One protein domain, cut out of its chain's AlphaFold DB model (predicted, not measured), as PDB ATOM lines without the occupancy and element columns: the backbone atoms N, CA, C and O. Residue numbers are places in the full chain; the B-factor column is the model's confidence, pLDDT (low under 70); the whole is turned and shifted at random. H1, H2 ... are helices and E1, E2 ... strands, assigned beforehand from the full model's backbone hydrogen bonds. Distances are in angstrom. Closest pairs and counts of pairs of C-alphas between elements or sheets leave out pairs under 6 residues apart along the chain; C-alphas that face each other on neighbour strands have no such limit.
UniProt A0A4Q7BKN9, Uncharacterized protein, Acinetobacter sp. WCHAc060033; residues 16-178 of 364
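Overview. This is residues 16 to 178 of the 364 residues of an uncharacterized protein of Acinetobacter sp. WCHAc060033 (UniProt A0A4Q7BKN9). Two five-stranded sheets lie face to face as a sandwich, their strands nearly aligned; the hairpin of E3 and E4 reaches out beyond one end, and helix H1 lies at the other. The sheets run E6-E7-E1-E11-E10 and E5-E2-E8-E9-E12, both antiparallel. The printed part has 163 residues with twelve named strands and two named helices, in the order E1 H1 E2 to E12 H2, and is mostly strand. It is only just compact, close to loose, with a radius of gyration of the C-alphas of 17.9 A, and spans 53 by 37 by 32 A.

Along the chain. Find C-alpha 16 at (-48.769, 48.719, 44.693); from there E1, residues 16 to 25, runs 26.6 A. Its sheet also holds E6 (84 to 86), E7 (91 to 97, 19.7 A), E11 (156 to 162, 18.3 A) and E10 (144 to 149). For the other sheet, look at E5 (76 to 82, 19.3 A), E2 (43 to 50, 22.5 A), E8 (104 to 112, 23.3 A), E9 (128 to 133) and E12 (167 to 169). E3 is 59 to 64, E4 69 to 74 and H1 31 to 39; H2, 175 to 178, ends at C-alpha 178, (-37.841, 30.115, 48.498).

Arrangement. In the first sheet, look for N 84 and O 93 of the hairpin E6 and E7 at 2.8 A, N 18 and O 94 of E1 and E7 at 2.9 A, N 21 and O 159 of E1 and E11 at 2.8 A, and N 147 and O 158 of the hairpin E10 and E11 at 2.9 A, each within hydrogen-bond range. The second sheet is face to face with it, a sandwich of two sheets; the parts that face each other are 10.9 A centre to centre, and the strands of the one stand at 17 degrees to those of the other. There, look for N 46 and O 79 of E2 and E5 at 2.9 A, N 47 and O 108 of E2 and E8 at 2.8 A, N 111 and O 129 of the hairpin E8 and E9 at 2.9 A, and N 132 and O 168 of E9 and E12 at 2.9 A, each within hydrogen-bond range. E8 bends by 54 degrees at residue 107. Both sheets are strongly twisted. In the hairpin E3 and E4, N 62 and O 71 are 2.9 A apart; E4 runs on into E5 at 33 degrees. H1 is on the first sheet at a height of 9.0 A, over E1 and along it at 2 degrees on the local plane; its O i to N i+4 pairs are within range. H2, too short for such a pair, only grazes that sheet with residues 177 to 178; the closest C-alphas of H2 and E10 are those of Ile 177 and Ala 146, 6.6 A.

Size, cuts and confidence. The C-alphas farthest apart are those of Leu 67 and Gln 88, 56.1 A. The printed part has no cut, and the one long link is E8 to E9, residues 113 to 127. The model's mean pLDDT over the printed part is 73.2; look for values under 70 at, among others, residues 114 to 129, 134 to 156 and 169 to 178.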
ATOM      1  N   VAL A  16     -49.581  49.839  44.238       85.75
ATOM      2  CA  VAL A  16     -48.769  48.719  44.693       85.75
ATOM      3  C   VAL A  16     -48.704  48.814  46.211       85.75
ATOM      4  O   VAL A  16     -48.141  49.762  46.765       85.75
ATOM      5  N   ASP A  17     -49.322  47.845  46.877       87.50
ATOM      6  CA  ASP A  17     -49.257  47.694  48.322       87.50
ATOM      7  C   ASP A  17     -48.069  46.793  48.649       87.50
ATOM      8  O   ASP A  17     -47.932  45.690  48.111       87.50
ATOM      9  N   ILE A  18     -47.206  47.281  49.532       86.06
ATOM     10  CA  ILE A  18     -46.044  46.553  50.032       86.06
ATOM     11  C   ILE A  18     -46.164  46.467  51.537       86.06
ATOM     12  O   ILE A  18     -46.325  47.486  52.203       86.06
ATOM     13  N   GLN A  19     -46.063  45.264  52.081       87.38
ATOM     14  CA  GLN A  19     -46.128  45.029  53.514       87.38
ATOM     15  C   GLN A  19     -44.930  44.211  53.970       87.38
ATOM     16  O   GLN A  19     -44.622  43.173  53.398       87.38
ATOM     17  N   LEU A  20     -44.274  44.684  55.022       83.50
ATOM     18  CA  LEU A  20     -43.162  44.030  55.684       83.50
ATOM     19  C   LEU A  20     -43.598  43.637  57.097       83.50
ATOM     20  O   LEU A  20     -43.760  44.500  57.957       83.50
ATOM     21  N   ASP A  21     -43.784  42.342  57.334       79.81
ATOM     22  CA  ASP A  21     -44.202  41.777  58.619       79.81
ATOM     23  C   ASP A  21     -42.993  41.257  59.393       79.81
ATOM     24  O   ASP A  21     -42.512  40.164  59.114       79.81
ATOM     25  N   LEU A  22     -42.502  42.000  60.387       79.25
ATOM     26  CA  LEU A  22     -41.270  41.687  61.125       79.25
ATOM     27  C   LEU A  22     -41.563  40.909  62.413       79.25
ATOM     28  O   LEU A  22     -41.342  41.398  63.523       79.25
ATOM     29  N   TYR A  23     -42.106  39.699  62.301       72.81
ATOM     30  CA  TYR A  23     -42.564  38.921  63.462       72.81
ATOM     31  C   TYR A  23     -41.455  38.160  64.201       72.81
ATOM     32  O   TYR A  23     -41.659  37.803  65.362       72.81
ATOM     33  N   SER A  24     -40.289  37.939  63.590       69.31
ATOM     34  CA  SER A  24     -39.161  37.245  64.221       69.31
ATOM     35  C   SER A  24     -37.969  38.186  64.398       69.31
ATOM     36  O   SER A  24     -37.702  39.056  63.572       69.31
ATOM     37  N   SER A  25     -37.250  38.022  65.500       69.62
ATOM     38  CA  SER A  25     -35.983  38.699  65.743       69.62
ATOM     39  C   SER A  25     -34.973  37.693  66.264       69.62
ATOM     40  O   SER A  25     -35.306  36.788  67.032       69.62
ATOM     41  N   TYR A  26     -33.729  37.864  65.851       62.62
ATOM     42  CA  TYR A  26     -32.597  37.112  66.364       62.62
ATOM     43  C   TYR A  26     -31.445  38.078  66.605       62.62
ATOM     44  O   TYR A  26     -31.524  39.275  66.317       62.62
ATOM     45  N   GLY A  27     -30.339  37.577  67.132       66.44
ATOM     46  CA  GLY A  27     -29.205  38.457  67.328       66.44
ATOM     47  C   GLY A  27     -29.315  39.306  68.588       66.44
ATOM     48  O   GLY A  27     -29.995  38.968  69.555       66.44
ATOM     49  N   THR A  28     -28.648  40.449  68.555       65.75
ATOM     50  CA  THR A  28     -28.726  41.498  69.579       65.75
ATOM     51  C   THR A  28     -30.015  42.331  69.484       65.75
ATOM     52  O   THR A  28     -30.173  43.316  70.210       65.75
ATOM     53  N   MET A  29     -30.959  41.943  68.613       74.38
ATOM     54  CA  MET A  29     -32.259  42.591  68.457       74.38
ATOM     55  C   MET A  29     -33.187  42.224  69.602       74.38
ATOM     56  O   MET A  29     -33.837  41.176  69.614       74.38
ATOM     57  N   THR A  30     -33.252  43.117  70.581       75.19
ATOM     58  CA  THR A  30     -34.197  43.009  71.688       75.19
ATOM     59  C   THR A  30     -35.587  43.468  71.255       75.19
ATOM     60  O   THR A  30     -35.739  44.254  70.318       75.19
ATOM     61  N   GLN A  31     -36.619  43.056  71.996       77.69
ATOM     62  CA  GLN A  31     -37.974  43.571  71.776       77.69
ATOM     63  C   GLN A  31     -38.028  45.101  71.915       77.69
ATOM     64  O   GLN A  31     -38.776  45.757  71.197       77.69
ATOM     65  N   GLN A  32     -37.210  45.679  72.798       81.88
ATOM     66  CA  GLN A  32     -37.097  47.128  72.952       81.88
ATOM     67  C   GLN A  32     -36.514  47.790  71.697       81.88
ATOM     68  O   GLN A  32     -37.089  48.767  71.229       81.88
ATOM     69  N   LYS A  33     -35.428  47.247  71.121       78.69
ATOM     70  CA  LYS A  33     -34.843  47.754  69.865       78.69
ATOM     71  C   LYS A  33     -35.817  47.617  68.696       78.69
ATOM     72  O   LYS A  33     -36.034  48.579  67.968       78.69
ATOM     73  N   LYS A  34     -36.482  46.464  68.575       80.56
ATOM     74  CA  LYS A  34     -37.533  46.232  67.575       80.56
ATOM     75  C   LYS A  34     -38.671  47.249  67.705       80.56
ATOM     76  O   LYS A  34     -39.080  47.847  66.716       80.56
ATOM     77  N   ASN A  35     -39.169  47.473  68.922       82.06
ATOM     78  CA  ASN A  35     -40.222  48.456  69.174       82.06
ATOM     79  C   ASN A  35     -39.756  49.890  68.885       82.06
ATOM     80  O   ASN A  35     -40.551  50.678  68.388       82.06
ATOM     81  N   ALA A  36     -38.492  50.220  69.170       82.44
ATOM     82  CA  ALA A  36     -37.919  51.528  68.857       82.44
ATOM     83  C   ALA A  36     -37.896  51.773  67.342       82.44
ATOM     84  O   ALA A  36     -38.421  52.787  66.894       82.44
ATOM     85  N   ILE A  37     -37.423  50.799  66.556       79.75
ATOM     86  CA  ILE A  37     -37.453  50.860  65.087       79.75
ATOM     87  C   ILE A  37     -38.883  51.093  64.592       79.75
ATOM     88  O   ILE A  37     -39.126  52.013  63.821       79.75
ATOM     89  N   LEU A  38     -39.853  50.319  65.088       83.44
ATOM     90  CA  LEU A  38     -41.265  50.455  64.708       83.44
ATOM     91  C   LEU A  38     -41.931  51.742  65.229       83.44
ATOM     92  O   LEU A  38     -43.047  52.053  64.826       83.44
ATOM     93  N   SER A  39     -41.290  52.484  66.131       82.75
ATOM     94  CA  SER A  39     -41.791  53.776  66.615       82.75
ATOM     95  C   SER A  39     -41.298  54.963  65.786       82.75
ATOM     96  O   SER A  39     -41.861  56.054  65.884       82.75
ATOM     97  N   GLU A  40     -40.275  54.761  64.952       82.06
ATOM     98  CA  GLU A  40     -39.763  55.786  64.048       82.06
ATOM     99  C   GLU A  40     -40.648  55.945  62.806       82.06
ATOM    100  O   GLU A  40     -41.347  55.022  62.381       82.06
ATOM    101  N   THR A  41     -40.605  57.132  62.193       85.50
ATOM    102  CA  THR A  41     -41.313  57.367  60.929       85.50
ATOM    103  C   THR A  41     -40.615  56.600  59.814       85.50
ATOM    104  O   THR A  41     -39.466  56.881  59.494       85.50
ATOM    105  N   GLN A  42     -41.330  55.667  59.191       86.06
ATOM    106  CA  GLN A  42     -40.796  54.860  58.096       86.06
ATOM    107  C   GLN A  42     -41.046  55.556  56.757       86.06
ATOM    108  O   GLN A  42     -42.190  55.888  56.428       86.06
ATOM    109  N   ILE A  43     -39.979  55.773  55.987       88.44
ATOM    110  CA  ILE A  43     -40.023  56.455  54.689       88.44
ATOM    111  C   ILE A  43     -39.323  55.582  53.649       88.44
ATOM    112  O   ILE A  43     -38.171  55.194  53.828       88.44
ATOM    113  N   ALA A  44     -40.020  55.293  52.554       87.62
ATOM    114  CA  ALA A  44     -39.453  54.672  51.364       87.62
ATOM    115  C   ALA A  44     -39.302  55.711  50.246       87.62
ATOM    116  O   ALA A  44     -40.066  56.673  50.174       87.62
ATOM    117  N   GLN A  45     -38.340  55.493  49.352       91.00
ATOM    118  CA  GLN A  45     -38.152  56.286  48.140       91.00
ATOM    119  C   GLN A  45     -38.747  55.523  46.956       91.00
ATOM    120  O   GLN A  45     -38.280  54.435  46.622       91.00
ATOM    121  N   ALA A  46     -39.788  56.071  46.335       91.75
ATOM    122  CA  ALA A  46     -40.394  55.526  45.125       91.75
ATOM    123  C   ALA A  46     -39.856  56.272  43.901       91.75
ATOM    124  O   ALA A  46     -39.992  57.493  43.803       91.75
ATOM    125  N   ASN A  47     -39.260  55.540  42.966       92.06
ATOM    126  CA  ASN A  47     -38.714  56.073  41.725       92.06
ATOM    127  C   ASN A  47     -39.677  55.791  40.577       92.06
ATOM    128  O   ASN A  47     -40.021  54.640  40.301       92.06
ATOM    129  N   TYR A  48     -40.086  56.848  39.886       91.19
ATOM    130  CA  TYR A  48     -40.986  56.784  38.748       91.19
ATOM    131  C   TYR A  48     -40.249  57.196  37.489       91.19
ATOM    132  O   TYR A  48     -39.721  58.303  37.403       91.19
ATOM    133  N   LYS A  49     -40.254  56.322  36.491       90.38
ATOM    134  CA  LYS A  49     -39.632  56.565  35.194       90.38
ATOM    135  C   LYS A  49     -40.688  57.007  34.197       90.38
ATOM    136  O   LYS A  49     -41.815  56.505  34.213       90.38
ATOM    137  N   SER A  50     -40.345  57.959  33.336       88.50
ATOM    138  CA  SER A  50     -41.272  58.381  32.290       88.50
ATOM    139  C   SER A  50     -41.599  57.229  31.331       88.50
ATOM    140  O   SER A  50     -40.727  56.448  30.949       88.50
ATOM    141  N   THR A  51     -42.870  57.104  30.945       83.62
ATOM    142  CA  THR A  51     -43.350  56.105  29.970       83.62
ATOM    143  C   THR A  51     -43.162  56.570  28.532       83.62
ATOM    144  O   THR A  51     -43.065  55.757  27.617       83.62
ATOM    145  N   VAL A  52     -43.092  57.886  28.333       82.44
ATOM    146  CA  VAL A  52     -42.858  58.542  27.048       82.44
ATOM    147  C   VAL A  52     -41.727  59.539  27.229       82.44
ATOM    148  O   VAL A  52     -41.699  60.265  28.223       82.44
ATOM    149  N   VAL A  53     -40.819  59.604  26.259       80.06
ATOM    150  CA  VAL A  53     -39.648  60.481  26.304       80.06
ATOM    151  C   VAL A  53     -39.888  61.698  25.419       80.06
ATOM    152  O   VAL A  53     -39.872  61.601  24.194       80.06
ATOM    153  N   ILE A  54     -40.133  62.847  26.044       80.25
ATOM    154  CA  ILE A  54     -40.305  64.133  25.369       80.25
ATOM    155  C   ILE A  54     -39.175  65.051  25.850       80.25
ATOM    156  O   ILE A  54     -39.152  65.380  27.040       80.25
ATOM    157  N   PRO A  55     -38.242  65.467  24.970       79.44
ATOM    158  CA  PRO A  55     -37.105  66.294  25.364       79.44
ATOM    159  C   PRO A  55     -37.536  67.544  26.140       79.44
ATOM    160  O   PRO A  55     -38.369  68.315  25.664       79.44
ATOM    161  N   GLY A  56     -36.973  67.739  27.334       73.06
ATOM    162  CA  GLY A  56     -37.253  68.893  28.194       73.06
ATOM    163  C   GLY A  56     -38.591  68.850  28.942       73.06
ATOM    164  O   GLY A  56     -38.915  69.808  29.639       73.06
ATOM    165  N   ILE A  57     -39.366  67.767  28.808       78.88
ATOM    166  CA  ILE A  57     -40.618  67.555  29.553       78.88
ATOM    167  C   ILE A  57     -40.551  66.268  30.380       78.88
ATOM    168  O   ILE A  57     -40.891  66.283  31.559       78.88
ATOM    169  N   THR A  58     -40.138  65.162  29.763       80.12
ATOM    170  CA  THR A  58     -40.058  63.831  30.391       80.12
ATOM    171  C   THR A  58     -38.794  63.064  29.998       80.12
ATOM    172  O   THR A  58     -38.692  61.852  30.234       80.12
ATOM    173  N   GLY A  59     -37.846  63.746  29.360       79.44
ATOM    174  CA  GLY A  59     -36.557  63.188  29.007       79.44
ATOM    175  C   GLY A  59     -35.462  64.236  28.876       79.44
ATOM    176  O   GLY A  59     -35.695  65.366  28.428       79.44
ATOM    177  N   SER A  60     -34.255  63.803  29.216       82.19
ATOM    178  CA  SER A  60     -33.042  64.608  29.245       82.19
ATOM    179  C   SER A  60     -32.049  64.135  28.187       82.19
ATOM    180  O   SER A  60     -32.056  62.985  27.751       82.19
ATOM    181  N   LEU A  61     -31.204  65.057  27.725       81.31
ATOM    182  CA  LEU A  61     -30.093  64.746  26.829       81.31
ATOM    183  C   LEU A  61     -28.856  64.452  27.671       81.31
ATOM    184  O   LEU A  61     -28.254  65.360  28.243       81.31
ATOM    185  N   GLU A  62     -28.460  63.187  27.707       79.38
ATOM    186  CA  GLU A  62     -27.256  62.736  28.397       79.38
ATOM    187  C   GLU A  62     -26.212  62.234  27.398       79.38
ATOM    188  O   GLU A  62     -26.468  62.118  26.201       79.38
ATOM    189  N   ARG A  63     -24.990  61.972  27.867       81.31
ATOM    190  CA  ARG A  63     -23.937  61.367  27.041       81.31
ATOM    191  C   ARG A  63     -23.872  59.870  27.324       81.31
ATOM    192  O   ARG A  63     -23.420  59.482  28.396       81.31
ATOM    193  N   CYS A  64     -24.251  59.042  26.353       77.44
ATOM    194  CA  CYS A  64     -24.252  57.583  26.480       77.44
ATOM    195  C   CYS A  64     -23.102  56.913  25.718       77.44
ATOM    196  O   CYS A  64     -22.605  57.413  24.703       77.44
ATOM    197  N   GLY A  65     -22.737  55.713  26.182       69.69
ATOM    198  CA  GLY A  65     -21.794  54.814  25.517       69.69
ATOM    199  C   GLY A  65     -20.330  55.257  25.594       69.69
ATOM    200  O   GLY A  65     -19.998  56.341  26.073       69.69
ATOM    201  N   PHE A  66     -19.435  54.406  25.087       77.44
ATOM    202  CA  PHE A  66     -17.985  54.645  25.098       77.44
ATOM    203  C   PHE A  66     -17.593  55.966  24.410       77.44
ATOM    204  O   PHE A  66     -16.708  56.679  24.874       77.44
ATOM    205  N   LEU A  67     -18.309  56.325  23.339       80.25
ATOM    206  CA  LEU A  67     -18.072  57.539  22.551       80.25
ATOM    207  C   LEU A  67     -18.760  58.795  23.113       80.25
ATOM    208  O   LEU A  67     -18.611  59.869  22.535       80.25
ATOM    209  N   ARG A  68     -19.496  58.685  24.231       80.50
ATOM    210  CA  ARG A  68     -20.189  59.804  24.898       80.50
ATOM    211  C   ARG A  68     -21.089  60.625  23.960       80.50
ATOM    212  O   ARG A  68     -21.126  61.856  24.051       80.50
ATOM    213  N   LEU A  69     -21.806  59.951  23.063       85.19
ATOM    214  CA  LEU A  69     -22.732  60.595  22.129       85.19
ATOM    215  C   LEU A  69     -24.016  61.030  22.852       85.19
ATOM    216  O   LEU A  69     -24.418  60.361  23.808       85.19
ATOM    217  N   PRO A  70     -24.660  62.131  22.418       81.12
ATOM    218  CA  PRO A  70     -25.926  62.561  22.991       81.12
ATOM    219  C   PRO A  70     -26.999  61.491  22.766       81.12
ATOM    220  O   PRO A  70     -27.260  61.078  21.637       81.12
ATOM    221  N   CYS A  71     -27.613  61.052  23.852       82.62
ATOM    222  CA  CYS A  71     -28.717  60.111  23.895       82.62
ATOM    223  C   CYS A  71     -29.862  60.750  24.673       82.62
ATOM    224  O   CYS A  71     -29.644  61.528  25.601       82.62
ATOM    225  N   LEU A  72     -31.087  60.422  24.282       83.94
ATOM    226  CA  LEU A  72     -32.262  60.829  25.031       83.94
ATOM    227  C   LEU A  72     -32.533  59.777  26.110       83.94
ATOM    228  O   LEU A  72     -32.669  58.595  25.786       83.94
ATOM    229  N   THR A  73     -32.589  60.197  27.369       82.38
ATOM    230  CA  THR A  73     -32.873  59.332  28.516       82.38
ATOM    231  C   THR A  73     -34.198  59.718  29.155       82.38
ATOM    232  O   THR A  73     -34.634  60.867  29.086       82.38
ATOM    233  N   ASN A  74     -34.875  58.734  29.740       84.06
ATOM    234  CA  ASN A  74     -36.121  58.950  30.465       84.06
ATOM    235  C   ASN A  74     -35.810  59.673  31.774       84.06
ATOM    236  O   ASN A  74     -34.977  59.200  32.547       84.06
ATOM    237  N   ASP A  75     -36.521  60.762  32.052       86.06
ATOM    238  CA  ASP A  75     -36.423  61.407  33.356       86.06
ATOM    239  C   ASP A  75     -36.999  60.492  34.443       86.06
ATOM    240  O   ASP A  75     -37.998  59.786  34.239       86.06
ATOM    241  N   VAL A  76     -36.384  60.549  35.623       87.12
ATOM    242  CA  VAL A  76     -36.820  59.832  36.821       87.12
ATOM    243  C   VAL A  76     -37.260  60.844  37.873       87.12
ATOM    244  O   VAL A  76     -36.559  61.816  38.147       87.12
ATOM    245  N   ILE A  77     -38.427  60.614  38.472       89.75
ATOM    246  CA  ILE A  77     -38.919  61.372  39.624       89.75
ATOM    247  C   ILE A  77     -38.852  60.472  40.850       89.75
ATOM    248  O   ILE A  77     -39.437  59.391  40.853       89.75
ATOM    249  N   THR A  78     -38.204  60.949  41.906       90.94
ATOM    250  CA  THR A  78     -38.208  60.290  43.212       90.94
ATOM    251  C   THR A  78     -39.220  60.968  44.132       90.94
ATOM    252  O   THR A  78     -39.271  62.196  44.215       90.94
ATOM    253  N   GLN A  79     -40.042  60.173  44.812       91.31
ATOM    254  CA  GLN A  79     -41.025  60.645  45.782       91.31
ATOM    255  C   GLN A  79     -40.928  59.844  47.080       91.31
ATOM    256  O   GLN A  79     -40.898  58.614  47.065       91.31
ATOM    257  N   GLU A  80     -40.969  60.554  48.205       93.81
ATOM    258  CA  GLU A  80     -41.052  59.943  49.527       93.81
ATOM    259  C   GLU A  80     -42.449  59.376  49.786       93.81
ATOM    260  O   GLU A  80     -43.458  60.080  49.675       93.81
ATOM    261  N   ILE A  81     -42.504  58.106  50.185       92.94
ATOM    262  CA  ILE A  81     -43.725  57.431  50.612       92.94
ATOM    263  C   ILE A  81     -43.603  57.096  52.094       92.94
ATOM    264  O   ILE A  81     -42.719  56.348  52.512       92.94
ATOM    265  N   LYS A  82     -44.521  57.639  52.894       93.00
ATOM    266  CA  LYS A  82     -44.620  57.328  54.322       93.00
ATOM    267  C   LYS A  82     -45.339  56.000  54.522       93.00
ATOM    268  O   LYS A  82     -46.378  55.765  53.903       93.00
ATOM    269  N   ALA A  83     -44.815  55.163  55.409       91.75
ATOM    270  CA  ALA A  83     -45.467  53.913  55.766       91.75
ATOM    271  C   ALA A  83     -46.580  54.119  56.802       91.75
ATOM    272  O   ALA A  83     -46.563  55.055  57.602       91.75
ATOM    273  N   THR A  84     -47.505  53.166  56.835       93.00
ATOM    274  CA  THR A  84     -48.384  52.907  57.975       93.00
ATOM    275  C   THR A  84     -47.767  51.791  58.806       93.00
ATOM    276  O   THR A  84     -47.415  50.747  58.264       93.00
ATOM    277  N   ILE A  85     -47.632  52.000  60.114       90.50
ATOM    278  CA  ILE A  85     -47.041  51.014  61.022       90.50
ATOM    279  C   ILE A  85     -48.146  50.431  61.894       90.50
ATOM    280  O   ILE A  85     -48.942  51.178  62.465       90.50
ATOM    281  N   ASN A  86     -48.169  49.109  62.042       86.38
ATOM    282  CA  ASN A  86     -48.989  48.437  63.040       86.38
ATOM    283  C   ASN A  86     -48.084  47.766  64.091       86.38
ATOM    284  O   ASN A  86     -47.543  46.682  63.853       86.38
ATOM    285  N   PRO A  87     -47.932  48.376  65.281       76.56
ATOM    286  CA  PRO A  87     -47.102  47.825  66.349       76.56
ATOM    287  C   PRO A  87     -47.597  46.484  66.909       76.56
ATOM    288  O   PRO A  87     -46.796  45.745  67.475       76.56
ATOM    289  N   GLN A  88     -48.892  46.159  66.774       78.75
ATOM    290  CA  GLN A  88     -49.455  44.904  67.291       78.75
ATOM    291  C   GLN A  88     -49.037  43.702  66.444       78.75
ATOM    292  O   GLN A  88     -48.762  42.633  66.982       78.75
ATOM    293  N   THR A  89     -48.976  43.890  65.126       76.31
ATOM    294  CA  THR A  89     -48.566  42.866  64.153       76.31
ATOM    295  C   THR A  89     -47.106  43.005  63.728       76.31
ATOM    296  O   THR A  89     -46.627  42.206  62.932       76.31
ATOM    297  N   HIS A  90     -46.398  44.013  64.255       82.56
ATOM    298  CA  HIS A  90     -45.030  44.380  63.874       82.56
ATOM    299  C   HIS A  90     -44.866  44.587  62.366       82.56
ATOM    300  O   HIS A  90     -43.854  44.184  61.791       82.56
ATOM    301  N   SER A  91     -45.871  45.197  61.734       86.44
ATOM    302  CA  SER A  91     -45.919  45.363  60.284       86.44
ATOM    303  C   SER A  91     -45.709  46.808  59.847       86.44
ATOM    304  O   SER A  91     -46.126  47.754  60.525       86.44
ATOM    305  N   ILE A  92     -45.052  46.967  58.701       89.06
ATOM    306  CA  ILE A  92     -44.792  48.241  58.031       89.06
ATOM    307  C   ILE A  92     -45.386  48.140  56.628       89.06
ATOM    308  O   ILE A  92     -44.988  47.271  55.855       89.06
ATOM    309  N   SER A  93     -46.332  49.013  56.298       91.50
ATOM    310  CA  SER A  93     -47.080  48.956  55.041       91.50
ATOM    311  C   SER A  93     -46.934  50.247  54.245       91.50
ATOM    312  O   SER A  93     -47.189  51.335  54.758       91.50
ATOM    313  N   PHE A  94     -46.587  50.130  52.969       92.44
ATOM    314  CA  PHE A  94     -46.528  51.224  52.009       92.44
ATOM    315  C   PHE A  94     -47.633  51.047  50.977       92.44
ATOM    316  O   PHE A  94     -47.766  49.978  50.387       92.44
ATOM    317  N   LYS A  95     -48.390  52.115  50.732       92.75
ATOM    318  CA  LYS A  95     -49.374  52.185  49.653       92.75
ATOM    319  C   LYS A  95     -48.867  53.153  48.599       92.75
ATOM    320  O   LYS A  95     -48.843  54.362  48.827       92.75
ATOM    321  N   ILE A  96     -48.413  52.621  47.471       91.56
ATOM    322  CA  ILE A  96     -47.606  53.373  46.511       91.56
ATOM    323  C   ILE A  96     -48.409  53.521  45.224       91.56
ATOM    324  O   ILE A  96     -48.828  52.513  44.663       91.56
ATOM    325  N   PRO A  97     -48.689  54.745  44.748       91.06
ATOM    326  CA  PRO A  97     -49.310  54.933  43.441       91.06
ATOM    327  C   PRO A  97     -48.477  54.255  42.351       91.06
ATOM    328  O   PRO A  97     -47.268  54.444  42.302       91.06
ATOM    329  N   GLU A  98     -49.091  53.496  41.448       87.25
ATOM    330  CA  GLU A  98     -48.346  52.925  40.318       87.25
ATOM    331  C   GLU A  98     -47.947  54.010  39.305       87.25
ATOM    332  O   GLU A  98     -46.967  53.867  38.572       87.25
ATOM    333  N   HIS A  99     -48.682  55.122  39.283       87.44
ATOM    334  CA  HIS A  99     -48.455  56.230  38.367       87.44
ATOM    335  C   HIS A  99     -48.528  57.574  39.086       87.44
ATOM    336  O   HIS A  99     -49.388  57.800  39.941       87.44
ATOM    337  N   ILE A 100     -47.685  58.510  38.650       87.00
ATOM    338  CA  ILE A 100     -47.802  59.927  38.994       87.00
ATOM    339  C   ILE A 100     -47.869  60.757  37.719       87.00
ATOM    340  O   ILE A 100     -47.196  60.476  36.727       87.00
ATOM    341  N   LYS A 101     -48.712  61.797  37.742       78.62
ATOM    342  CA  LYS A 101     -48.904  62.725  36.615       78.62
ATOM    343  C   LYS A 101     -49.152  62.021  35.268       78.62
ATOM    344  O   LYS A 101     -48.755  62.582  34.255       78.62
ATOM    345  N   TRP A 102     -49.741  60.815  35.276       75.81
ATOM    346  CA  TRP A 102     -50.032  59.895  34.149       75.81
ATOM    347  C   TRP A 102     -48.861  59.507  33.213       75.81
ATOM    348  O   TRP A 102     -48.920  58.466  32.566       75.81
ATOM    349  N   LEU A 103     -47.787  60.296  33.164       83.62
ATOM    350  CA  LEU A 103     -46.602  60.137  32.317       83.62
ATOM    351  C   LEU A 103     -45.475  59.351  32.975       83.62
ATOM    352  O   LEU A 103     -44.543  58.945  32.289       83.62
ATOM    353  N   TYR A 104     -45.523  59.173  34.293       86.50
ATOM    354  CA  TYR A 104     -44.470  58.505  35.040       86.50
ATOM    355  C   TYR A 104     -45.044  57.273  35.713       86.50
ATOM    356  O   TYR A 104     -46.036  57.355  36.443       86.50
ATOM    357  N   LYS A 105     -44.404  56.139  35.455       90.00
ATOM    358  CA  LYS A 105     -44.786  54.844  35.994       90.00
ATOM    359  C   LYS A 105     -43.741  54.405  37.008       90.00
ATOM    360  O   LYS A 105     -42.545  54.591  36.793       90.00
ATOM    361  N   LEU A 106     -44.200  53.838  38.114       89.94
ATOM    362  CA  LEU A 106     -43.353  53.320  39.179       89.94
ATOM    363  C   LEU A 106     -42.382  52.282  38.603       89.94
ATOM    364  O   LEU A 106     -42.822  51.348  37.937       89.94
ATOM    365  N   GLU A 107     -41.086  52.466  38.830       88.50
ATOM    366  CA  GLU A 107     -40.007  51.595  38.342       88.50
ATOM    367  C   GLU A 107     -39.393  50.809  39.502       88.50
ATOM    368  O   GLU A 107     -39.200  49.598  39.411       88.50
ATOM    369  N   SER A 108     -39.096  51.489  40.609       87.56
ATOM    370  CA  SER A 108     -38.485  50.868  41.777       87.56
ATOM    371  C   SER A 108     -38.861  51.570  43.067       87.56
ATOM    372  O   SER A 108     -39.273  52.731  43.083       87.56
ATOM    373  N   ILE A 109     -38.717  50.837  44.161       87.25
ATOM    374  CA  ILE A 109     -38.934  51.300  45.518       87.25
ATOM    375  C   ILE A 109     -37.738  50.869  46.334       87.25
ATOM    376  O   ILE A 109     -37.308  49.716  46.285       87.25
ATOM    377  N   THR A 110     -37.224  51.810  47.103       84.12
ATOM    378  CA  THR A 110     -36.046  51.592  47.913       84.12
ATOM    379  C   THR A 110     -36.350  51.990  49.350       84.12
ATOM    380  O   THR A 110     -36.794  53.107  49.619       84.12
ATOM    381  N   TYR A 111     -36.140  51.067  50.281       81.44
ATOM    382  CA  TYR A 111     -36.478  51.242  51.686       81.44
ATOM    383  C   TYR A 111     -35.356  50.732  52.585       81.44
ATOM    384  O   TYR A 111     -34.898  49.601  52.452       81.44
ATOM    385  N   SER A 112     -34.939  51.565  53.532       76.31
ATOM    386  CA  SER A 112     -33.944  51.207  54.540       76.31
ATOM    387  C   SER A 112     -34.602  51.247  55.907       76.31
ATOM    388  O   SER A 112     -35.183  52.263  56.286       76.31
ATOM    389  N   LEU A 113     -34.496  50.150  56.653       73.50
ATOM    390  CA  LEU A 113     -34.912  50.130  58.050       73.50
ATOM    391  C   LEU A 113     -33.982  51.042  58.872       73.50
ATOM    392  O   LEU A 113     -32.762  50.959  58.700       73.50
ATOM    393  N   PRO A 114     -34.524  51.885  59.768       68.69
ATOM    394  CA  PRO A 114     -33.710  52.680  60.673       68.69
ATOM    395  C   PRO A 114     -32.793  51.795  61.515       68.69
ATOM    396  O   PRO A 114     -33.208  50.744  62.010       68.69
ATOM    397  N   ASN A 115     -31.542  52.223  61.688       66.12
ATOM    398  CA  ASN A 115     -30.584  51.529  62.536       66.12
ATOM    399  C   ASN A 115     -30.489  52.240  63.898       66.12
ATOM    400  O   ASN A 115     -29.889  53.314  63.967       66.12
ATOM    401  N   PRO A 116     -31.015  51.649  64.987       59.28
ATOM    402  CA  PRO A 116     -31.035  52.294  66.299       59.28
ATOM    403  C   PRO A 116     -29.633  52.487  66.899       59.28
ATOM    404  O   PRO A 116     -29.454  53.323  67.784       59.28
ATOM    405  N   ASP A 117     -28.634  51.732  66.424       56.53
ATOM    406  CA  ASP A 117     -27.265  51.762  66.946       56.53
ATOM    407  C   ASP A 117     -26.326  52.685  66.126       56.53
ATOM    408  O   ASP A 117     -25.210  52.969  66.565       56.53
ATOM    409  N   GLN A 118     -26.755  53.208  64.964       58.06
ATOM    410  CA  GLN A 118     -25.978  54.157  64.149       58.06
ATOM    411  C   GLN A 118     -26.556  55.577  64.229       58.06
ATOM    412  O   GLN A 118     -27.676  55.839  63.812       58.06
ATOM    413  N   LYS A 119     -25.747  56.532  64.709       43.38
ATOM    414  CA  LYS A 119     -26.103  57.965  64.766       43.38
ATOM    415  C   LYS A 119     -25.809  58.750  63.472       43.38
ATOM    416  O   LYS A 119     -26.024  59.957  63.451       43.38
ATOM    417  N   SER A 120     -25.311  58.109  62.410       38.16
ATOM    418  CA  SER A 120     -24.929  58.766  61.147       38.16
ATOM    419  C   SER A 120     -25.366  57.959  59.921       38.16
ATOM    420  O   SER A 120     -25.273  56.735  59.918       38.16
ATOM    421  N   SER A 121     -25.810  58.678  58.889       38.38
ATOM    422  CA  SER A 121     -26.590  58.263  57.709       38.38
ATOM    423  C   SER A 121     -25.927  57.321  56.696       38.38
ATOM    424  O   SER A 121     -26.503  57.093  55.636       38.38
ATOM    425  N   ASP A 122     -24.759  56.756  56.983       38.78
ATOM    426  CA  ASP A 122     -24.051  55.902  56.024       38.78
ATOM    427  C   ASP A 122     -24.409  54.431  56.266       38.78
ATOM    428  O   ASP A 122     -23.594  53.608  56.688       38.78
ATOM    429  N   SER A 123     -25.679  54.097  56.025       41.03
ATOM    430  CA  SER A 123     -26.110  52.704  55.959       41.03
ATOM    431  C   SER A 123     -25.443  52.040  54.752       41.03
ATOM    432  O   SER A 123     -25.665  52.455  53.614       41.03
ATOM    433  N   LEU A 124     -24.633  51.005  54.990       43.09
ATOM    434  CA  LEU A 124     -24.055  50.173  53.932       43.09
ATOM    435  C   LEU A 124     -25.167  49.643  52.991       43.09
ATOM    436  O   LEU A 124     -26.219  49.229  53.485       43.09
ATOM    437  N   PRO A 125     -24.933  49.571  51.662       40.25
ATOM    438  CA  PRO A 125     -25.928  49.140  50.665       40.25
ATOM    439  C   PRO A 125     -26.575  47.767  50.933       40.25
ATOM    440  O   PRO A 125     -27.665  47.490  50.447       40.25
ATOM    441  N   GLY A 126     -25.941  46.909  51.740       44.56
ATOM    442  CA  GLY A 126     -26.459  45.589  52.119       44.56
ATOM    443  C   GLY A 126     -27.634  45.587  53.110       44.56
ATOM    444  O   GLY A 126     -28.075  44.515  53.514       44.56
ATOM    445  N   HIS A 127     -28.137  46.752  53.534       54.25
ATOM    446  CA  HIS A 127     -29.233  46.874  54.511       54.25
ATOM    447  C   HIS A 127     -30.519  47.491  53.946       54.25
ATOM    448  O   HIS A 127     -31.461  47.752  54.694       54.25
ATOM    449  N   GLN A 128     -30.562  47.721  52.636       65.00
ATOM    450  CA  GLN A 128     -31.640  48.442  51.977       65.00
ATOM    451  C   GLN A 128     -32.486  47.506  51.114       65.00
ATOM    452  O   GLN A 128     -32.012  47.024  50.086       65.00
ATOM    453  N   LEU A 129     -33.738  47.275  51.513       69.44
ATOM    454  CA  LEU A 129     -34.706  46.535  50.715       69.44
ATOM    455  C   LEU A 129     -34.974  47.303  49.418       69.44
ATOM    456  O   LEU A 129     -35.488  48.423  49.434       69.44
ATOM    457  N   GLU A 130     -34.624  46.687  48.296       73.19
ATOM    458  CA  GLU A 130     -34.871  47.238  46.974       73.19
ATOM    459  C   GLU A 130     -35.842  46.341  46.209       73.19
ATOM    460  O   GLU A 130     -35.585  45.154  46.006       73.19
ATOM    461  N   ILE A 131     -36.955  46.929  45.778       74.56
ATOM    462  CA  ILE A 131     -38.014  46.277  45.012       74.56
ATOM    463  C   ILE A 131     -38.073  46.959  43.656       74.56
ATOM    464  O   ILE A 131     -38.244  48.174  43.571       74.56
ATOM    465  N   ARG A 132     -37.913  46.195  42.580       75.06
ATOM    466  CA  ARG A 132     -37.895  46.720  41.212       75.06
ATOM    467  C   ARG A 132     -38.984  46.067  40.388       75.06
ATOM    468  O   ARG A 132     -39.368  44.922  40.637       75.06
ATOM    469  N   ARG A 133     -39.464  46.797  39.385       77.25
ATOM    470  CA  ARG A 133     -40.251  46.196  38.320       77.25
ATOM    471  C   ARG A 133     -39.409  45.118  37.635       77.25
ATOM    472  O   ARG A 133     -38.225  45.331  37.378       77.25
ATOM    473  N   THR A 134     -40.016  43.970  37.367       68.75
ATOM    474  CA  THR A 134     -39.376  42.852  36.674       68.75
ATOM    475  C   THR A 134     -39.979  42.669  35.285       68.75
ATOM    476  O   THR A 134     -41.197  42.643  35.129       68.75
ATOM    477  N   ASP A 135     -39.111  42.508  34.286       59.91
ATOM    478  CA  ASP A 135     -39.493  42.138  32.917       59.91
ATOM    479  C   ASP A 135     -39.379  40.614  32.689       59.91
ATOM    480  O   ASP A 135     -39.644  40.111  31.594       59.91
ATOM    481  N   ALA A 136     -38.939  39.861  33.704       50.34
ATOM    482  CA  ALA A 136     -38.623  38.444  33.580       50.34
ATOM    483  C   ALA A 136     -39.886  37.568  33.657       50.34
ATOM    484  O   ALA A 136     -40.543  37.488  34.694       50.34
ATOM    485  N   LEU A 137     -40.174  36.857  32.561       45.16
ATOM    486  CA  LEU A 137     -41.289  35.906  32.410       45.16
ATOM    487  C   LEU A 137     -41.198  34.662  33.324       45.16
ATOM    488  O   LEU A 137     -42.219  34.020  33.549       45.16
ATOM    489  N   ASP A 138     -40.011  34.338  33.853       39.25
ATOM    490  CA  ASP A 138     -39.713  33.042  34.499       39.25
ATOM    491  C   ASP A 138     -39.526  33.085  36.027       39.25
ATOM    492  O   ASP A 138     -39.303  32.048  36.657       39.25
ATOM    493  N   ILE A 139     -39.631  34.252  36.668       46.94
ATOM    494  CA  ILE A 139     -39.577  34.303  38.133       46.94
ATOM    495  C   ILE A 139     -40.983  33.995  38.636       46.94
ATOM    496  O   ILE A 139     -41.867  34.845  38.569       46.94
ATOM    497  N   TYR A 140     -41.205  32.763  39.100       48.12
ATOM    498  CA  TYR A 140     -42.436  32.351  39.775       48.12
ATOM    499  C   TYR A 140     -42.864  33.434  40.775       48.12
ATOM    500  O   TYR A 140     -42.238  33.614  41.819       48.12
ATOM    501  N   ILE A 141     -43.916  34.168  40.410       50.97
ATOM    502  CA  ILE A 141     -44.456  35.329  41.116       50.97
ATOM    503  C   ILE A 141     -44.932  34.870  42.492       50.97
ATOM    504  O   ILE A 141     -46.068  34.425  42.670       50.97
ATOM    505  N   ARG A 142     -44.057  34.953  43.488       53.88
ATOM    506  CA  ARG A 142     -44.456  34.807  44.880       53.88
ATOM    507  C   ARG A 142     -44.784  36.197  45.390       53.88
ATOM    508  O   ARG A 142     -43.889  36.990  45.639       53.88
ATOM    509  N   GLN A 143     -46.079  36.469  45.560       60.22
ATOM    510  CA  GLN A 143     -46.568  37.685  46.221       60.22
ATOM    511  C   GLN A 143     -46.045  37.815  47.655       60.22
ATOM    512  O   GLN A 143     -46.130  38.894  48.223       60.22
ATOM    513  N   GLN A 144     -45.552  36.722  48.246       62.16
ATOM    514  CA  GLN A 144     -45.039  36.653  49.607       62.16
ATOM    515  C   GLN A 144     -43.646  36.022  49.606       62.16
ATOM    516  O   GLN A 144     -43.455  34.935  49.058       62.16
ATOM    517  N   GLN A 145     -42.687  36.710  50.215       64.00
ATOM    518  CA  GLN A 145     -41.274  36.347  50.247       64.00
ATOM    519  C   GLN A 145     -40.764  36.414  51.686       64.00
ATOM    520  O   GLN A 145     -41.243  37.210  52.497       64.00
ATOM    521  N   ALA A 146     -39.830  35.538  52.042       59.56
ATOM    522  CA  ALA A 146     -39.188  35.596  53.345       59.56
ATOM    523  C   ALA A 146     -38.023  36.570  53.284       59.56
ATOM    524  O   ALA A 146     -37.151  36.433  52.436       59.56
ATOM    525  N   VAL A 147     -37.984  37.507  54.221       61.78
ATOM    526  CA  VAL A 147     -36.959  38.544  54.248       61.78
ATOM    527  C   VAL A 147     -36.225  38.533  55.573       61.78
ATOM    528  O   VAL A 147     -36.812  38.331  56.638       61.78
ATOM    529  N   SER A 148     -34.916  38.747  55.496       61.06
ATOM    530  CA  SER A 148     -34.041  38.897  56.652       61.06
ATOM    531  C   SER A 148     -33.310  40.220  56.524       61.06
ATOM    532  O   SER A 148     -32.356  40.341  55.758       61.06
ATOM    533  N   VAL A 149     -33.747  41.216  57.287       59.75
ATOM    534  CA  VAL A 149     -33.138  42.542  57.274       59.75
ATOM    535  C   VAL A 149     -32.142  42.662  58.425       59.75
ATOM    536  O   VAL A 149     -32.479  42.411  59.580       59.75
ATOM    537  N   GLY A 150     -30.908  43.069  58.110       56.59
ATOM    538  CA  GLY A 150     -29.886  43.386  59.118       56.59
ATOM    539  C   GLY A 150     -29.026  42.196  59.550       56.59
ATOM    540  O   GLY A 150     -28.850  41.943  60.741       56.59
ATOM    541  N   THR A 151     -28.456  41.474  58.586       50.88
ATOM    542  CA  THR A 151     -27.777  40.182  58.790       50.88
ATOM    543  C   THR A 151     -26.553  40.195  59.713       50.88
ATOM    544  O   THR A 151     -26.154  39.128  60.169       50.88
ATOM    545  N   ALA A 152     -25.991  41.352  60.072       45.28
ATOM    546  CA  ALA A 152     -24.768  41.394  60.874       45.28
ATOM    547  C   ALA A 152     -24.964  41.750  62.369       45.28
ATOM    548  O   ALA A 152     -24.108  41.394  63.174       45.28
ATOM    549  N   TYR A 153     -26.071  42.398  62.780       50.03
ATOM    550  CA  TYR A 153     -26.161  43.047  64.110       50.03
ATOM    551  C   TYR A 153     -27.577  43.073  64.729       50.03
ATOM    552  O   TYR A 153     -27.984  44.067  65.324       50.03
ATOM    553  N   GLY A 154     -28.336  41.979  64.620       55.34
ATOM    554  CA  GLY A 154     -29.661  41.872  65.250       55.34
ATOM    555  C   GLY A 154     -30.781  41.685  64.239       55.34
ATOM    556  O   GLY A 154     -31.688  42.504  64.155       55.34
ATOM    557  N   GLY A 155     -30.697  40.646  63.416       64.12
ATOM    558  CA  GLY A 155     -31.591  40.541  62.275       64.12
ATOM    559  C   GLY A 155     -33.069  40.495  62.665       64.12
ATOM    560  O   GLY A 155     -33.496  39.810  63.602       64.12
ATOM    561  N   LEU A 156     -33.843  41.265  61.908       69.81
ATOM    562  CA  LEU A 156     -35.291  41.209  61.879       69.81
ATOM    563  C   LEU A 156     -35.680  40.312  60.717       69.81
ATOM    564  O   LEU A 156     -35.252  40.511  59.582       69.81
ATOM    565  N   GLN A 157     -36.478  39.303  61.018       71.06
ATOM    566  CA  GLN A 157     -36.952  38.337  60.047       71.06
ATOM    567  C   GLN A 157     -38.452  38.458  59.913       71.06
ATOM    568  O   GLN A 157     -39.180  38.687  60.887       71.06
ATOM    569  N   GLY A 158     -38.908  38.294  58.684       70.94
ATOM    570  CA  GLY A 158     -40.272  38.609  58.372       70.94
ATOM    571  C   GLY A 158     -40.732  38.136  57.019       70.94
ATOM    572  O   GLY A 158     -40.038  37.431  56.291       70.94
ATOM    573  N   THR A 159     -41.935  38.557  56.684       74.44
ATOM    574  CA  THR A 159     -42.521  38.308  55.377       74.44
ATOM    575  C   THR A 159     -42.662  39.632  54.647       74.44
ATOM    576  O   THR A 159     -43.218  40.581  55.191       74.44
ATOM    577  N   LEU A 160     -42.160  39.689  53.421       76.94
ATOM    578  CA  LEU A 160     -42.463  40.739  52.465       76.94
ATOM    579  C   LEU A 160     -43.659  40.296  51.631       76.94
ATOM    580  O   LEU A 160     -43.648  39.202  51.077       76.94
ATOM    581  N   THR A 161     -44.680  41.138  51.537       77.25
ATOM    582  CA  THR A 161     -45.829  40.945  50.653       77.25
ATOM    583  C   THR A 161     -45.893  42.081  49.644       77.25
ATOM    584  O   THR A 161     -45.794  43.243  50.035       77.25
ATOM    585  N   ILE A 162     -46.095  41.755  48.368       77.44
ATOM    586  CA  ILE A 162     -46.268  42.717  47.276       77.44
ATOM    587  C   ILE A 162     -47.584  42.390  46.560       77.44
ATOM    588  O   ILE A 162     -47.786  41.266  46.099       77.44
ATOM    589  N   SER A 163     -48.499  43.361  46.464       80.00
ATOM    590  CA  SER A 163     -49.817  43.144  45.840       80.00
ATOM    591  C   SER A 163     -49.770  42.998  44.315       80.00
ATOM    592  O   SER A 163     -50.722  42.498  43.716       80.00
ATOM    593  N   SER A 164     -48.664  43.403  43.684       74.75
ATOM    594  CA  SER A 164     -48.458  43.338  42.238       74.75
ATOM    595  C   SER A 164     -47.429  42.281  41.854       74.75
ATOM    596  O   SER A 164     -46.372  42.158  42.464       74.75
ATOM    597  N   LYS A 165     -47.738  41.548  40.784       70.62
ATOM    598  CA  LYS A 165     -46.849  40.552  40.178       70.62
ATOM    599  C   LYS A 165     -45.717  41.150  39.345       70.62
ATOM    600  O   LYS A 165     -44.772  40.444  39.014       70.62
ATOM    601  N   ASP A 166     -45.837  42.425  38.988       75.25
ATOM    602  CA  ASP A 166     -44.885  43.107  38.113       75.25
ATOM    603  C   ASP A 166     -43.648  43.583  38.889       75.25
ATOM    604  O   ASP A 166     -42.753  44.188  38.307       75.25
ATOM    605  N   PHE A 167     -43.594  43.335  40.201       75.19
ATOM    606  CA  PHE A 167     -42.531  43.769  41.097       75.19
ATOM    607  C   PHE A 167     -41.971  42.590  41.889       75.19
ATOM    608  O   PHE A 167     -42.715  41.724  42.347       75.19
ATOM    609  N   ALA A 168     -40.655  42.587  42.079       71.00
ATOM    610  CA  ALA A 168     -39.946  41.624  42.912       71.00
ATOM    611  C   ALA A 168     -38.811  42.321  43.672       71.00
ATOM    612  O   ALA A 168     -38.307  43.364  43.240       71.00
ATOM    613  N   GLU A 169     -38.405  41.759  44.808       69.69
ATOM    614  CA  GLU A 169     -37.205  42.217  45.502       69.69
ATOM    615  C   GLU A 169     -35.931  41.794  44.762       69.69
ATOM    616  O   GLU A 169     -35.874  40.738  44.131       69.69
ATOM    617  N   PHE A 170     -34.896  42.627  44.843       59.81
ATOM    618  CA  PHE A 170     -33.576  42.348  44.271       59.81
ATOM    619  C   PHE A 170     -32.535  42.007  45.352       59.81
ATOM    620  O   PHE A 170     -31.329  42.077  45.117       59.81
ATOM    621  N   GLN A 171     -32.997  41.647  46.553       53.69
ATOM    622  CA  GLN A 171     -32.154  41.133  47.628       53.69
ATOM    623  C   GLN A 171     -32.171  39.601  47.640       53.69
ATOM    624  O   GLN A 171     -33.198  38.975  47.394       53.69
ATOM    625  N   TYR A 172     -31.017  38.992  47.917       43.78
ATOM    626  CA  TYR A 172     -30.874  37.539  47.995       43.78
ATOM    627  C   TYR A 172     -31.703  36.983  49.162       43.78
ATOM    628  O   TYR A 172     -31.332  37.148  50.327       43.78
ATOM    629  N   VAL A 173     -32.806  36.305  48.853       45.00
ATOM    630  CA  VAL A 173     -33.478  35.406  49.795       45.00
ATOM    631  C   VAL A 173     -32.733  34.075  49.759       45.00
ATOM    632  O   VAL A 173     -32.631  33.493  48.680       45.00
ATOM    633  N   PRO A 174     -32.222  33.559  50.891       41.34
ATOM    634  CA  PRO A 174     -31.601  32.241  50.920       41.34
ATOM    635  C   PRO A 174     -32.535  31.179  50.322       41.34
ATOM    636  O   PRO A 174     -33.685  31.044  50.752       41.34
ATOM    637  N   ASP A 175     -32.024  30.402  49.361       35.72
ATOM    638  CA  ASP A 175     -32.781  29.425  48.549       35.72
ATOM    639  C   ASP A 175     -33.578  28.393  49.376       35.72
ATOM    640  O   ASP A 175     -34.574  27.823  48.919       35.72
ATOM    641  N   VAL A 176     -33.180  28.192  50.636       40.03
ATOM    642  CA  VAL A 176     -33.824  27.290  51.600       40.03
ATOM    643  C   VAL A 176     -35.251  27.734  51.955       40.03
ATOM    644  O   VAL A 176     -36.084  26.893  52.273       40.03
ATOM    645  N   ILE A 177     -35.580  29.031  51.871       41.12
ATOM    646  CA  ILE A 177     -36.935  29.527  52.188       41.12
ATOM    647  C   ILE A 177     -37.795  29.680  50.922       41.12
ATOM    648  O   ILE A 177     -39.020  29.533  50.958       41.12
ATOM    649  N   ALA A 178     -37.160  29.920  49.773       41.00
ATOM    650  CA  ALA A 178     -37.841  30.115  48.498       41.00
ATOM    651  C   ALA A 178     -38.434  28.821  47.911       41.00
ATOM    652  O   ALA A 178     -39.295  28.905  47.041       41.00
TER     653      ALA A 178